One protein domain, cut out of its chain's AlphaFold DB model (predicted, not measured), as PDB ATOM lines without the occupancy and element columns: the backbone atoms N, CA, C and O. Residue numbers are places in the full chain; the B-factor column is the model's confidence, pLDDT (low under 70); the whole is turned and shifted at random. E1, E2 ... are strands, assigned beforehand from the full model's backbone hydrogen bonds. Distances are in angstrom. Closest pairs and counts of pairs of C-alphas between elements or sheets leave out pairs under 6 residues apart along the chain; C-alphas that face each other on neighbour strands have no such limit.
ATOM      1  N   ASN A  37      -0.536 -17.123   1.941       45.50
ATOM      2  CA  ASN A  37      -0.302 -16.093   2.945       45.50
ATOM      3  C   ASN A  37       0.523 -16.689   4.084       45.50
ATOM      4  O   ASN A  37       0.007 -17.454   4.893       45.50
ATOM      5  N   ILE A  38       1.805 -16.336   4.134       56.88
ATOM      6  CA  ILE A  38       2.555 -16.417   5.377       56.88
ATOM      7  C   ILE A  38       2.118 -15.184   6.155       56.88
ATOM      8  O   ILE A  38       2.475 -14.056   5.805       56.88
ATOM      9  N   GLU A  39       1.239 -15.390   7.124       56.66
ATOM     10  CA  GLU A  39       0.748 -14.315   7.967       56.66
ATOM     11  C   GLU A  39       1.718 -14.173   9.141       56.66
ATOM     12  O   GLU A  39       1.785 -15.031  10.015       56.66
ATOM     13  N   PHE A  40       2.529 -13.118   9.103       56.88
ATOM     14  CA  PHE A  40       3.389 -12.726  10.213       56.88
ATOM     15  C   PHE A  40       2.704 -11.604  10.990       56.88
ATOM     16  O   PHE A  40       2.215 -10.634  10.400       56.88
ATOM     17  N   SER A  41       2.689 -11.719  12.311       57.91
ATOM     18  CA  SER A  41       2.237 -10.659  13.204       57.91
ATOM     19  C   SER A  41       3.268  -9.529  13.264       57.91
ATOM     20  O   SER A  41       4.463  -9.709  13.020       57.91
ATOM     21  N   LEU A  42       2.813  -8.318  13.598       35.88
ATOM     22  CA  LEU A  42       3.715  -7.194  13.852       35.88
ATOM     23  C   LEU A  42       4.633  -7.534  15.036       35.88
ATOM     24  O   LEU A  42       4.178  -7.572  16.175       35.88
ATOM     25  N   GLY A  43       5.920  -7.747  14.757       52.12
ATOM     26  CA  GLY A  43       6.922  -8.137  15.755       52.12
ATOM     27  C   GLY A  43       7.603  -9.476  15.469       52.12
ATOM     28  O   GLY A  43       8.654  -9.736  16.051       52.12
ATOM     29  N   ASP A  44       7.081 -10.277  14.539       61.41
ATOM     30  CA  ASP A  44       7.686 -11.559  14.179       61.41
ATOM     31  C   ASP A  44       9.026 -11.337  13.458       61.41
ATOM     32  O   ASP A  44       9.096 -10.765  12.365       61.41
ATOM     33  N   GLN A  45      10.116 -11.791  14.079       64.62
ATOM     34  CA  GLN A  45      11.439 -11.871  13.464       64.62
ATOM     35  C   GLN A  45      11.839 -13.338  13.335       64.62
ATOM     36  O   GLN A  45      12.038 -14.025  14.333       64.62
ATOM     37  N   VAL A  46      11.992 -13.808  12.096       69.81
ATOM     38  CA  VAL A  46      12.515 -15.146  11.809       69.81
ATOM     39  C   VAL A  46      13.949 -15.012  11.319       69.81
ATOM     40  O   VAL A  46      14.220 -14.367  10.302       69.81
ATOM     41  N   PHE A  47      14.882 -15.623  12.045       76.06
ATOM     42  CA  PHE A  47      16.275 -15.711  11.625       76.06
ATOM     43  C   PHE A  47      16.450 -16.927  10.722       76.06
ATOM     44  O   PHE A  47      16.286 -18.062  11.159       76.06
ATOM     45  N   LEU A  48      16.793 -16.682   9.458       83.06
ATOM     46  CA  LEU A  48      17.077 -17.731   8.483       83.06
ATOM     47  C   LEU A  48      18.587 -17.879   8.315       83.06
ATOM     48  O   LEU A  48      19.312 -16.892   8.153       83.06
ATOM     49  N   LYS A  49      19.064 -19.121   8.347       86.19
ATOM     50  CA  LYS A  49      20.480 -19.434   8.170       86.19
ATOM     51  C   LYS A  49      20.785 -19.618   6.688       86.19
ATOM     52  O   LYS A  49      20.062 -20.308   5.981       86.19
ATOM     53  N   ILE A  50      21.863 -19.001   6.208       90.00
ATOM     54  CA  ILE A  50      22.331 -19.203   4.832       90.00
ATOM     55  C   ILE A  50      23.038 -20.558   4.764       90.00
ATOM     56  O   ILE A  50      24.022 -20.773   5.470       90.00
ATOM     57  N   GLN A  51      22.553 -21.447   3.900       92.38
ATOM     58  CA  GLN A  51      23.164 -22.750   3.656       92.38
ATOM     59  C   GLN A  51      24.304 -22.645   2.640       92.38
ATOM     60  O   GLN A  51      25.420 -23.093   2.896       92.38
ATOM     61  N   LYS A  52      24.028 -22.050   1.470       93.94
ATOM     62  CA  LYS A  52      25.020 -21.866   0.398       93.94
ATOM     63  C   LYS A  52      24.680 -20.692  -0.517       93.94
ATOM     64  O   LYS A  52      23.536 -20.256  -0.593       93.94
ATOM     65  N   CYS A  53      25.668 -20.212  -1.263       92.50
ATOM     66  CA  CYS A  53      25.457 -19.258  -2.352       92.50
ATOM     67  C   CYS A  53      24.982 -19.998  -3.608       92.50
ATOM     68  O   CYS A  53      25.560 -21.020  -3.983       92.50
ATOM     69  N   VAL A  54      23.963 -19.469  -4.280       90.38
ATOM     70  CA  VAL A  54      23.479 -19.969  -5.571       90.38
ATOM     71  C   VAL A  54      23.776 -18.905  -6.622       90.38
ATOM     72  O   VAL A  54      23.094 -17.887  -6.727       90.38
ATOM     73  N   GLY A  55      24.841 -19.124  -7.392       90.62
ATOM     74  CA  GLY A  55      25.361 -18.113  -8.312       90.62
ATOM     75  C   GLY A  55      25.895 -16.879  -7.577       90.62
ATOM     76  O   GLY A  55      26.323 -16.958  -6.427       90.62
ATOM     77  N   SER A  56      25.892 -15.732  -8.255       88.62
ATOM     78  CA  SER A  56      26.448 -14.476  -7.731       88.62
ATOM     79  C   SER A  56      25.455 -13.627  -6.935       88.62
ATOM     80  O   SER A  56      25.874 -12.744  -6.193       88.62
ATOM     81  N   VAL A  57      24.149 -13.860  -7.100       90.88
ATOM     82  CA  VAL A  57      23.097 -12.941  -6.628       90.88
ATOM     83  C   VAL A  57      21.989 -13.614  -5.818       90.88
ATOM     84  O   VAL A  57      20.993 -12.968  -5.494       90.88
ATOM     85  N   ALA A  58      22.146 -14.885  -5.450       92.94
ATOM     86  CA  ALA A  58      21.179 -15.583  -4.613       92.94
ATOM     87  C   ALA A  58      21.848 -16.431  -3.529       92.94
ATOM     88  O   ALA A  58      22.978 -16.903  -3.676       92.94
ATOM     89  N   TYR A  59      21.117 -16.638  -2.439       92.94
ATOM     90  CA  TYR A  59      21.470 -17.541  -1.353       92.94
ATOM     91  C   TYR A  59      20.380 -18.591  -1.195       92.94
ATOM     92  O   TYR A  59      19.196 -18.273  -1.271       92.94
ATOM     93  N   GLN A  60      20.790 -19.829  -0.950       93.56
ATOM     94  CA  GLN A  60      19.915 -20.873  -0.442       93.56
ATOM     95  C   GLN A  60      19.884 -20.782   1.085       93.56
ATOM     96  O   GLN A  60      20.943 -20.689   1.717       93.56
ATOM     97  N   LEU A  61      18.689 -20.785   1.664       92.31
ATOM     98  CA  LEU A  61      18.443 -20.669   3.096       92.31
ATOM     99  C   LEU A  61      18.000 -22.014   3.681       92.31
ATOM    100  O   LEU A  61      17.300 -22.778   3.029       92.31
ATOM    101  N   GLU A  62      18.362 -22.284   4.931       92.25
ATOM    102  CA  GLU A  62      17.754 -23.361   5.714       92.25
ATOM    103  C   GLU A  62      16.381 -22.870   6.189       92.25
ATOM    104  O   GLU A  62      16.289 -22.063   7.120       92.25
ATOM    105  N   LEU A  63      15.325 -23.298   5.494       89.38
ATOM    106  CA  LEU A  63      13.954 -22.952   5.848       89.38
ATOM    107  C   LEU A  63      13.437 -23.861   6.970       89.38
ATOM    108  O   LEU A  63      13.706 -25.064   6.959       89.38
ATOM    109  N   PRO A  64      12.690 -23.309   7.939       87.44
ATOM    110  CA  PRO A  64      12.019 -24.113   8.942       87.44
ATOM    111  C   PRO A  64      10.821 -24.861   8.309       87.44
ATOM    112  O   PRO A  64      10.315 -24.421   7.269       87.44
ATOM    113  N   PRO A  65      10.356 -25.983   8.894       85.25
ATOM    114  CA  PRO A  65       9.334 -26.847   8.287       85.25
ATOM    115  C   PRO A  65       8.019 -26.134   7.943       85.25
ATOM    116  O   PRO A  65       7.337 -26.503   6.988       85.25
ATOM    117  N   GLU A  66       7.670 -25.077   8.674       82.81
ATOM    118  CA  GLU A  66       6.481 -24.254   8.432       82.81
ATOM    119  C   GLU A  66       6.541 -23.545   7.065       82.81
ATOM    120  O   GLU A  66       5.507 -23.223   6.470       82.81
ATOM    121  N   LEU A  67       7.752 -23.338   6.537       83.12
ATOM    122  CA  LEU A  67       8.038 -22.668   5.268       83.12
ATOM    123  C   LEU A  67       8.468 -23.634   4.148       83.12
ATOM    124  O   LEU A  67       8.839 -23.168   3.074       83.12
ATOM    125  N   ASP A  68       8.361 -24.954   4.345       81.88
ATOM    126  CA  ASP A  68       8.778 -25.987   3.368       81.88
ATOM    127  C   ASP A  68       8.039 -25.893   2.015       81.88
ATOM    128  O   ASP A  68       8.494 -26.355   0.973       81.88
ATOM    129  N   HIS A  69       6.890 -25.219   1.996       81.06
ATOM    130  CA  HIS A  69       6.113 -24.971   0.783       81.06
ATOM    131  C   HIS A  69       6.661 -23.823  -0.093       81.06
ATOM    132  O   HIS A  69       6.062 -23.508  -1.126       81.06
ATOM    133  N   ILE A  70       7.754 -23.172   0.316       85.31
ATOM    134  CA  ILE A  70       8.378 -22.033  -0.369       85.31
ATOM    135  C   ILE A  70       9.757 -22.447  -0.876       85.31
ATOM    136  O   ILE A  70      10.447 -23.258  -0.271       85.31
ATOM    137  N   TYR A  71      10.186 -21.854  -1.990       87.56
ATOM    138  CA  TYR A  71      11.556 -22.016  -2.465       87.56
ATOM    139  C   TYR A  71      12.563 -21.465  -1.456       87.56
ATOM    140  O   TYR A  71      12.432 -20.342  -0.979       87.56
ATOM    141  N   ASP A  72      13.610 -22.237  -1.212       89.06
ATOM    142  CA  ASP A  72      14.707 -21.919  -0.303       89.06
ATOM    143  C   ASP A  72      15.775 -20.999  -0.917       89.06
ATOM    144  O   ASP A  72      16.641 -20.496  -0.205       89.06
ATOM    145  N   ALA A  73      15.713 -20.730  -2.224       91.44
ATOM    146  CA  ALA A  73      16.629 -19.838  -2.930       91.44
ATOM    147  C   ALA A  73      16.072 -18.409  -3.062       91.44
ATOM    148  O   ALA A  73      15.112 -18.160  -3.795       91.44
ATOM    149  N   PHE A  74      16.738 -17.447  -2.417       89.19
ATOM    150  CA  PHE A  74      16.343 -16.038  -2.388       89.19
ATOM    151  C   PHE A  74      17.415 -15.131  -2.987       89.19
ATOM    152  O   PHE A  74      18.610 -15.291  -2.739       89.19
ATOM    153  N   HIS A  75      16.980 -14.124  -3.743       89.94
ATOM    154  CA  HIS A  75      17.870 -13.087  -4.255       89.94
ATOM    155  C   HIS A  75      18.395 -12.207  -3.110       89.94
ATOM    156  O   HIS A  75      17.639 -11.855  -2.204       89.94
ATOM    157  N   VAL A  76      19.661 -11.780  -3.171       84.50
ATOM    158  CA  VAL A  76      20.315 -11.003  -2.094       84.50
ATOM    159  C   VAL A  76      19.562  -9.729  -1.702       84.50
ATOM    160  O   VAL A  76      19.563  -9.346  -0.539       84.50
ATOM    161  N   SER A  77      18.865  -9.093  -2.649       83.56
ATOM    162  CA  SER A  77      18.077  -7.875  -2.401       83.56
ATOM    163  C   SER A  77      16.814  -8.104  -1.567       83.56
ATOM    164  O   SER A  77      16.231  -7.138  -1.080       83.56
ATOM    165  N   MET A  78      16.353  -9.353  -1.453       82.38
ATOM    166  CA  MET A  78      15.210  -9.722  -0.613       82.38
ATOM    167  C   MET A  78      15.625  -9.960   0.840       82.38
ATOM    168  O   MET A  78      14.770  -9.990   1.720       82.38
ATOM    169  N   LEU A  79      16.925 -10.102   1.104       82.56
ATOM    170  CA  LEU A  79      17.454 -10.346   2.438       82.56
ATOM    171  C   LEU A  79      17.908  -9.030   3.067       82.56
ATOM    172  O   LEU A  79      18.546  -8.191   2.431       82.56
ATOM    173  N   ARG A  80      17.602  -8.853   4.351       78.31
ATOM    174  CA  ARG A  80      18.153  -7.762   5.158       78.31
ATOM    175  C   ARG A  80      19.210  -8.345   6.076       78.31
ATOM    176  O   ARG A  80      18.936  -9.292   6.805       78.31
ATOM    177  N   GLN A  81      20.414  -7.778   6.042       73.69
ATOM    178  CA  GLN A  81      21.458  -8.166   6.981       73.69
ATOM    179  C   GLN A  81      20.998  -7.816   8.395       73.69
ATOM    180  O   GLN A  81      20.818  -6.643   8.727       73.69
ATOM    181  N   TYR A  82      20.825  -8.837   9.224       70.88
ATOM    182  CA  TYR A  82      20.609  -8.650  10.645       70.88
ATOM    183  C   TYR A  82      21.958  -8.496  11.351       70.88
ATOM    184  O   TYR A  82      22.884  -9.278  11.133       70.88
ATOM    185  N   ARG A  83      22.072  -7.468  12.191       70.94
ATOM    186  CA  ARG A  83      23.168  -7.328  13.147       70.94
ATOM    187  C   ARG A  83      22.613  -7.697  14.509       70.94
ATOM    188  O   ARG A  83      21.720  -7.008  14.994       70.94
ATOM    189  N   SER A  84      23.126  -8.783  15.078       60.97
ATOM    190  CA  SER A  84      22.721  -9.251  16.398       60.97
ATOM    191  C   SER A  84      22.900  -8.141  17.426       60.97
ATOM    192  O   SER A  84      24.024  -7.726  17.696       60.97
ATOM    193  N   ASP A  85      21.781  -7.680  17.977       67.19
ATOM    194  CA  ASP A  85      21.733  -6.815  19.150       67.19
ATOM    195  C   ASP A  85      20.922  -7.567  20.212       67.19
ATOM    196  O   ASP A  85      19.797  -7.987  19.917       67.19
ATOM    197  N   PRO A  86      21.457  -7.773  21.425       63.03
ATOM    198  CA  PRO A  86      20.703  -8.345  22.533       63.03
ATOM    199  C   PRO A  86      19.362  -7.639  22.798       63.03
ATOM    200  O   PRO A  86      18.437  -8.283  23.282       63.03
ATOM    201  N   SER A  87      19.215  -6.354  22.441       64.00
ATOM    202  CA  SER A  87      17.947  -5.624  22.589       64.00
ATOM    203  C   SER A  87      16.861  -6.015  21.580       64.00
ATOM    204  O   SER A  87      15.706  -5.639  21.763       64.00
ATOM    205  N   HIS A  88      17.204  -6.707  20.488       62.16
ATOM    206  CA  HIS A  88      16.234  -7.181  19.490       62.16
ATOM    207  C   HIS A  88      15.611  -8.534  19.864       62.16
ATOM    208  O   HIS A  88      14.656  -8.961  19.219       62.16
ATOM    209  N   ILE A  89      16.135  -9.215  20.890       56.31
ATOM    210  CA  ILE A  89      15.529 -10.437  21.415       56.31
ATOM    211  C   ILE A  89      14.256 -10.029  22.159       56.31
ATOM    212  O   ILE A  89      14.303  -9.526  23.281       56.31
ATOM    213  N   VAL A  90      13.102 -10.232  21.524       53.78
ATOM    214  CA  VAL A  90      11.811 -10.106  22.202       53.78
ATOM    215  C   VAL A  90      11.671 -11.315  23.119       53.78
ATOM    216  O   VAL A  90      11.372 -12.419  22.670       53.78
ATOM    217  N   TYR A  91      11.925 -11.127  24.414       51.28
ATOM    218  CA  TYR A  91      11.550 -12.120  25.412       51.28
ATOM    219  C   TYR A  91      10.026 -12.211  25.421       51.28
ATOM    220  O   TYR A  91       9.343 -11.285  25.860       51.28
ATOM    221  N   VAL A  92       9.489 -13.325  24.926       51.19
ATOM    222  CA  VAL A  92       8.088 -13.670  25.153       51.19
ATOM    223  C   VAL A  92       7.966 -13.934  26.648       51.19
ATOM    224  O   VAL A  92       8.391 -14.975  27.143       51.19
ATOM    225  N   LYS A  93       7.473 -12.948  27.401       51.84
ATOM    226  CA  LYS A  93       7.117 -13.154  28.803       51.84
ATOM    227  C   LYS A  93       5.957 -14.144  28.785       51.84
ATOM    228  O   LYS A  93       4.890 -13.801  28.281       51.84
ATOM    229  N   GLU A  94       6.179 -15.369  29.256       51.19
ATOM    230  CA  GLU A  94       5.101 -16.335  29.449       51.19
ATOM    231  C   GLU A  94       4.096 -15.706  30.413       51.19
ATOM    232  O   GLU A  94       4.355 -15.521  31.602       51.19
ATOM    233  N   ILE A  95       2.973 -15.260  29.863       58.25
ATOM    234  CA  ILE A  95       1.856 -14.795  30.663       58.25
ATOM    235  C   ILE A  95       1.174 -16.062  31.168       58.25
ATOM    236  O   ILE A  95       0.645 -16.835  30.370       58.25
ATOM    237  N   GLU A  96       1.173 -16.281  32.484       58.12
ATOM    238  CA  GLU A  96       0.307 -17.282  33.107       58.12
ATOM    239  C   GLU A  96      -1.153 -16.859  32.895       58.12
ATOM    240  O   GLU A  96      -1.731 -16.093  33.670       58.12
ATOM    241  N   VAL A  97      -1.751 -17.324  31.800       55.94
ATOM    242  CA  VAL A  97      -3.182 -17.168  31.553       55.94
ATOM    243  C   VAL A  97      -3.894 -18.128  32.501       55.94
ATOM    244  O   VAL A  97      -3.785 -19.348  32.379       55.94
ATOM    245  N   ARG A  98      -4.608 -17.578  33.485       62.03
ATOM    246  CA  ARG A  98      -5.489 -18.359  34.361       62.03
ATOM    247  C   ARG A  98      -6.542 -19.074  33.501       62.03
ATOM    248  O   ARG A  98      -6.932 -18.570  32.455       62.03
ATOM    249  N   LEU A  99      -7.034 -20.237  33.937       71.38
ATOM    250  CA  LEU A  99      -8.047 -21.026  33.201       71.38
ATOM    251  C   LEU A  99      -9.345 -20.249  32.901       71.38
ATOM    252  O   LEU A  99     -10.095 -20.625  32.005       71.38
ATOM    253  N   ASP A 100      -9.601 -19.166  33.631       76.19
ATOM    254  CA  ASP A 100     -10.714 -18.236  33.419       76.19
ATOM    255  C   ASP A 100     -10.432 -17.169  32.337       76.19
ATOM    256  O   ASP A 100     -11.248 -16.269  32.142       76.19
ATOM    257  N   LEU A 101      -9.289 -17.262  31.640       69.19
ATOM    258  CA  LEU A 101      -8.788 -16.313  30.638       69.19
ATOM    259  C   LEU A 101      -8.615 -14.879  31.165       69.19
ATOM    260  O   LEU A 101      -8.476 -13.943  30.376       69.19
ATOM    261  N   THR A 102      -8.605 -14.678  32.486       61.84
ATOM    262  CA  THR A 102      -8.415 -13.346  33.063       61.84
ATOM    263  C   THR A 102      -6.932 -13.007  33.169       61.84
ATOM    264  O   THR A 102      -6.126 -13.744  33.740       61.84
ATOM    265  N   PHE A 103      -6.566 -11.849  32.621       62.12
ATOM    266  CA  PHE A 103      -5.232 -11.266  32.721       62.12
ATOM    267  C   PHE A 103      -5.303  -9.996  33.572       62.12
ATOM    268  O   PHE A 103      -6.139  -9.126  33.325       62.12
ATOM    269  N   LYS A 104      -4.440  -9.879  34.589       62.72
ATOM    270  CA  LYS A 104      -4.295  -8.626  35.338       62.72
ATOM    271  C   LYS A 104      -3.354  -7.710  34.566       62.72
ATOM    272  O   LYS A 104      -2.143  -7.885  34.620       62.72
ATOM    273  N   GLU A 105      -3.926  -6.754  33.846       58.75
ATOM    274  CA  GLU A 105      -3.163  -5.720  33.156       58.75
ATOM    275  C   GLU A 105      -2.502  -4.795  34.188       58.75
ATOM    276  O   GLU A 105      -3.176  -4.077  34.930       58.75
ATOM    277  N   GLU A 106      -1.172  -4.835  34.275       62.47
ATOM    278  CA  GLU A 106      -0.406  -3.848  35.032       62.47
ATOM    279  C   GLU A 106      -0.243  -2.596  34.168       62.47
ATOM    280  O   GLU A 106       0.343  -2.630  33.086       62.47
ATOM    281  N   SER A 107      -0.791  -1.473  34.636       57.38
ATOM    282  CA  SER A 107      -0.728  -0.212  33.904       57.38
ATOM    283  C   SER A 107       0.717   0.282  33.809       57.38
ATOM    284  O   SER A 107       1.327   0.632  34.821       57.38
ATOM    285  N   ILE A 108       1.240   0.379  32.590       66.44
ATOM    286  CA  ILE A 108       2.553   0.962  32.321       66.44
ATOM    287  C   ILE A 108       2.442   2.496  32.397       66.44
ATOM    288  O   ILE A 108       1.685   3.116  31.645       66.44
ATOM    289  N   GLN A 109       3.198   3.131  33.302       72.25
ATOM    290  CA  GLN A 109       3.174   4.590  33.461       72.25
ATOM    291  C   GLN A 109       3.949   5.292  32.335       72.25
ATOM    292  O   GLN A 109       5.112   4.987  32.068       72.25
ATOM    293  N   ILE A 110       3.320   6.286  31.700       78.25
ATOM    294  CA  ILE A 110       3.981   7.171  30.732       78.25
ATOM    295  C   ILE A 110       4.719   8.264  31.509       78.25
ATOM    296  O   ILE A 110       4.089   9.134  32.104       78.25
ATOM    297  N   LEU A 111       6.050   8.236  31.474       79.38
ATOM    298  CA  LEU A 111       6.903   9.199  32.175       79.38
ATOM    299  C   LEU A 111       6.978  10.541  31.447       79.38
ATOM    300  O   LEU A 111       6.941  11.597  32.071       79.38
ATOM    301  N   TYR A 112       7.127  10.507  30.122       77.56
ATOM    302  CA  TYR A 112       7.315  11.714  29.320       77.56
ATOM    303  C   TYR A 112       6.866  11.504  27.874       77.56
ATOM    304  O   TYR A 112       6.934  10.391  27.346       77.56
ATOM    305  N   ARG A 113       6.425  12.589  27.227       88.56
ATOM    306  CA  ARG A 113       6.060  12.633  25.809       88.56
ATOM    307  C   ARG A 113       6.967  13.623  25.095       88.56
ATOM    308  O   ARG A 113       7.054  14.778  25.496       88.56
ATOM    309  N   GLU A 114       7.597  13.184  24.023       91.19
ATOM    310  CA  GLU A 114       8.409  14.018  23.146       91.19
ATOM    311  C   GLU A 114       7.812  14.010  21.739       91.19
ATOM    312  O   GLU A 114       7.067  13.107  21.370       91.19
ATOM    313  N   VAL A 115       8.133  15.006  20.924       89.88
ATOM    314  CA  VAL A 115       7.725  15.045  19.523       89.88
ATOM    315  C   VAL A 115       8.962  15.261  18.668       89.88
ATOM    316  O   VAL A 115       9.608  16.302  18.740       89.88
ATOM    317  N   LYS A 116       9.282  14.277  17.827       90.81
ATOM    318  CA  LYS A 116      10.418  14.337  16.913       90.81
ATOM    319  C   LYS A 116       9.964  14.823  15.542       90.81
ATOM    320  O   LYS A 116       9.224  14.133  14.839       90.81
ATOM    321  N   VAL A 117      10.425  16.007  15.152       92.31
ATOM    322  CA  VAL A 117      10.157  16.588  13.831       92.31
ATOM    323  C   VAL A 117      11.250  16.157  12.851       92.31
ATOM    324  O   VAL A 117      12.437  16.391  13.060       92.31
ATOM    325  N   LEU A 118      10.839  15.510  11.766       92.19
ATOM    326  CA  LEU A 118      11.649  15.130  10.611       92.19
ATOM    327  C   LEU A 118      11.273  16.004   9.407       92.19
ATOM    328  O   LEU A 118      10.219  16.630   9.380       92.19
ATOM    329  N   ARG A 119      12.089  15.972   8.343       82.56
ATOM    330  CA  ARG A 119      11.926  16.807   7.130       82.56
ATOM    331  C   ARG A 119      10.521  16.829   6.502       82.56
ATOM    332  O   ARG A 119      10.199  17.789   5.817       82.56
ATOM    333  N   ARG A 120       9.720  15.771   6.660       89.50
ATOM    334  CA  ARG A 120       8.351  15.669   6.107       89.50
ATOM    335  C   ARG A 120       7.314  15.144   7.103       89.50
ATOM    336  O   ARG A 120       6.168  14.943   6.716       89.50
ATOM    337  N   LYS A 121       7.711  14.820   8.337       85.69
ATOM    338  CA  LYS A 121       6.850  14.110   9.293       85.69
ATOM    339  C   LYS A 121       7.165  14.519  10.717       85.69
ATOM    340  O   LYS A 121       8.318  14.752  11.046       85.69
ATOM    341  N   THR A 122       6.147  14.482  11.557       86.56
ATOM    342  CA  THR A 122       6.258  14.720  12.992       86.56
ATOM    343  C   THR A 122       5.815  13.454  13.711       86.56
ATOM    344  O   THR A 122       4.747  12.929  13.407       86.56
ATOM    345  N   ILE A 123       6.652  12.925  14.603       86.12
ATOM    346  CA  ILE A 123       6.436  11.631  15.262       86.12
ATOM    347  C   ILE A 123       6.375  11.851  16.779       86.12
ATOM    348  O   ILE A 123       7.381  12.279  17.349       86.12
ATOM    349  N   PRO A 124       5.244  11.570  17.453       90.38
ATOM    350  CA  PRO A 124       5.189  11.560  18.908       90.38
ATOM    351  C   PRO A 124       5.927  10.329  19.451       90.38
ATOM    352  O   PRO A 124       5.724   9.210  18.984       90.38
ATOM    353  N   LEU A 125       6.783  10.546  20.439       86.44
ATOM    354  CA  LEU A 125       7.518   9.531  21.180       86.44
ATOM    355  C   LEU A 125       7.041   9.560  22.630       86.44
ATOM    356  O   LEU A 125       6.809  10.628  23.195       86.44
ATOM    357  N   VAL A 126       6.902   8.394  23.246       84.81
ATOM    358  CA  VAL A 126       6.557   8.284  24.665       84.81
ATOM    359  C   VAL A 126       7.592   7.421  25.361       84.81
ATOM    360  O   VAL A 126       7.990   6.381  24.838       84.81
ATOM    361  N   LYS A 127       8.049   7.867  26.529       81.69
ATOM    362  CA  LYS A 127       8.900   7.071  27.411       81.69
ATOM    363  C   LYS A 127       8.017   6.444  28.476       81.69
ATOM    364  O   LYS A 127       7.301   7.156  29.178       81.69
ATOM    365  N   VAL A 128       8.082   5.128  28.586       81.00
ATOM    366  CA  VAL A 128       7.348   4.352  29.581       81.00
ATOM    367  C   VAL A 128       8.292   3.858  30.673       81.00
ATOM    368  O   VAL A 128       9.463   3.594  30.392       81.00
ATOM    369  N   LEU A 129       7.804   3.799  31.915       63.06
ATOM    370  CA  LEU A 129       8.509   3.140  33.014       63.06
ATOM    371  C   LEU A 129       8.213   1.643  32.936       63.06
ATOM    372  O   LEU A 129       7.044   1.261  32.962       63.06
ATOM    373  N   GLN A 130       9.263   0.838  32.806       62.91
ATOM    374  CA  GLN A 130       9.192  -0.619  32.754       62.91
ATOM    375  C   GLN A 130       9.672  -1.225  34.068       62.91
ATOM    376  O   GLN A 130      10.582  -0.615  34.679       62.91
TER     377      GLN A 130
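What this domain is: This is residues 37 to 130 of the 130 residues of the protein "uncharacterized protein LOC107887922" of Gossypium hirsutum (UniProt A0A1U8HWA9). With little regular structure, a small sheet of three strands, E1 E2 E3, and a long separate hairpin, E4 and E5, are joined by a long loop, residues 76 to 109. Residues 96 to 102 and 117 to 122 stick out. The printed part has 94 residues, with no named helix and five strands, E1 to E5, holding 31 of them, all strand by class. Both sheets are antiparallel; E1 - E2 - E3 is a meander, each strand the antiparallel neighbour of the one before. The whole is extended, with a radius of gyration of the C-alphas of 20.0 A, and flat, spanning 52 by 49 by 27 A.

Where its parts are: E1, residues 49 to 54, begins at C-alpha (20.480, -19.434, 8.170) and is 14.1 A long; E2, 58 to 62, 13.4 A; E3, 73 to 75, 7.0 A. E4, 110 to 118, is 23.0 A long; E5, 121 to 128, 22.5 A, ends at C-alpha (7.348, 4.352, 29.581).

How they stand to each other: Inner strand E2 forms hairpins with E1 (N 54 and O 58, 2.8 A) and E3 (N 59 and O 74, 2.9 A), all within hydrogen-bond range. In hairpin E4 and E5, at 160 degrees, N 114 and O 125 are within that range, 2.8 A. Both are apart from E1, E2 and E3.

The domain as a whole: The farthest C-alphas, Ser 56 and Asp 100, are 55.6 A apart. The printed part has no cut; the link E3 to E4 is long. Residues 37 to 46, 84 to 98, 101 to 108 and 129 to 130 have pLDDT under 70.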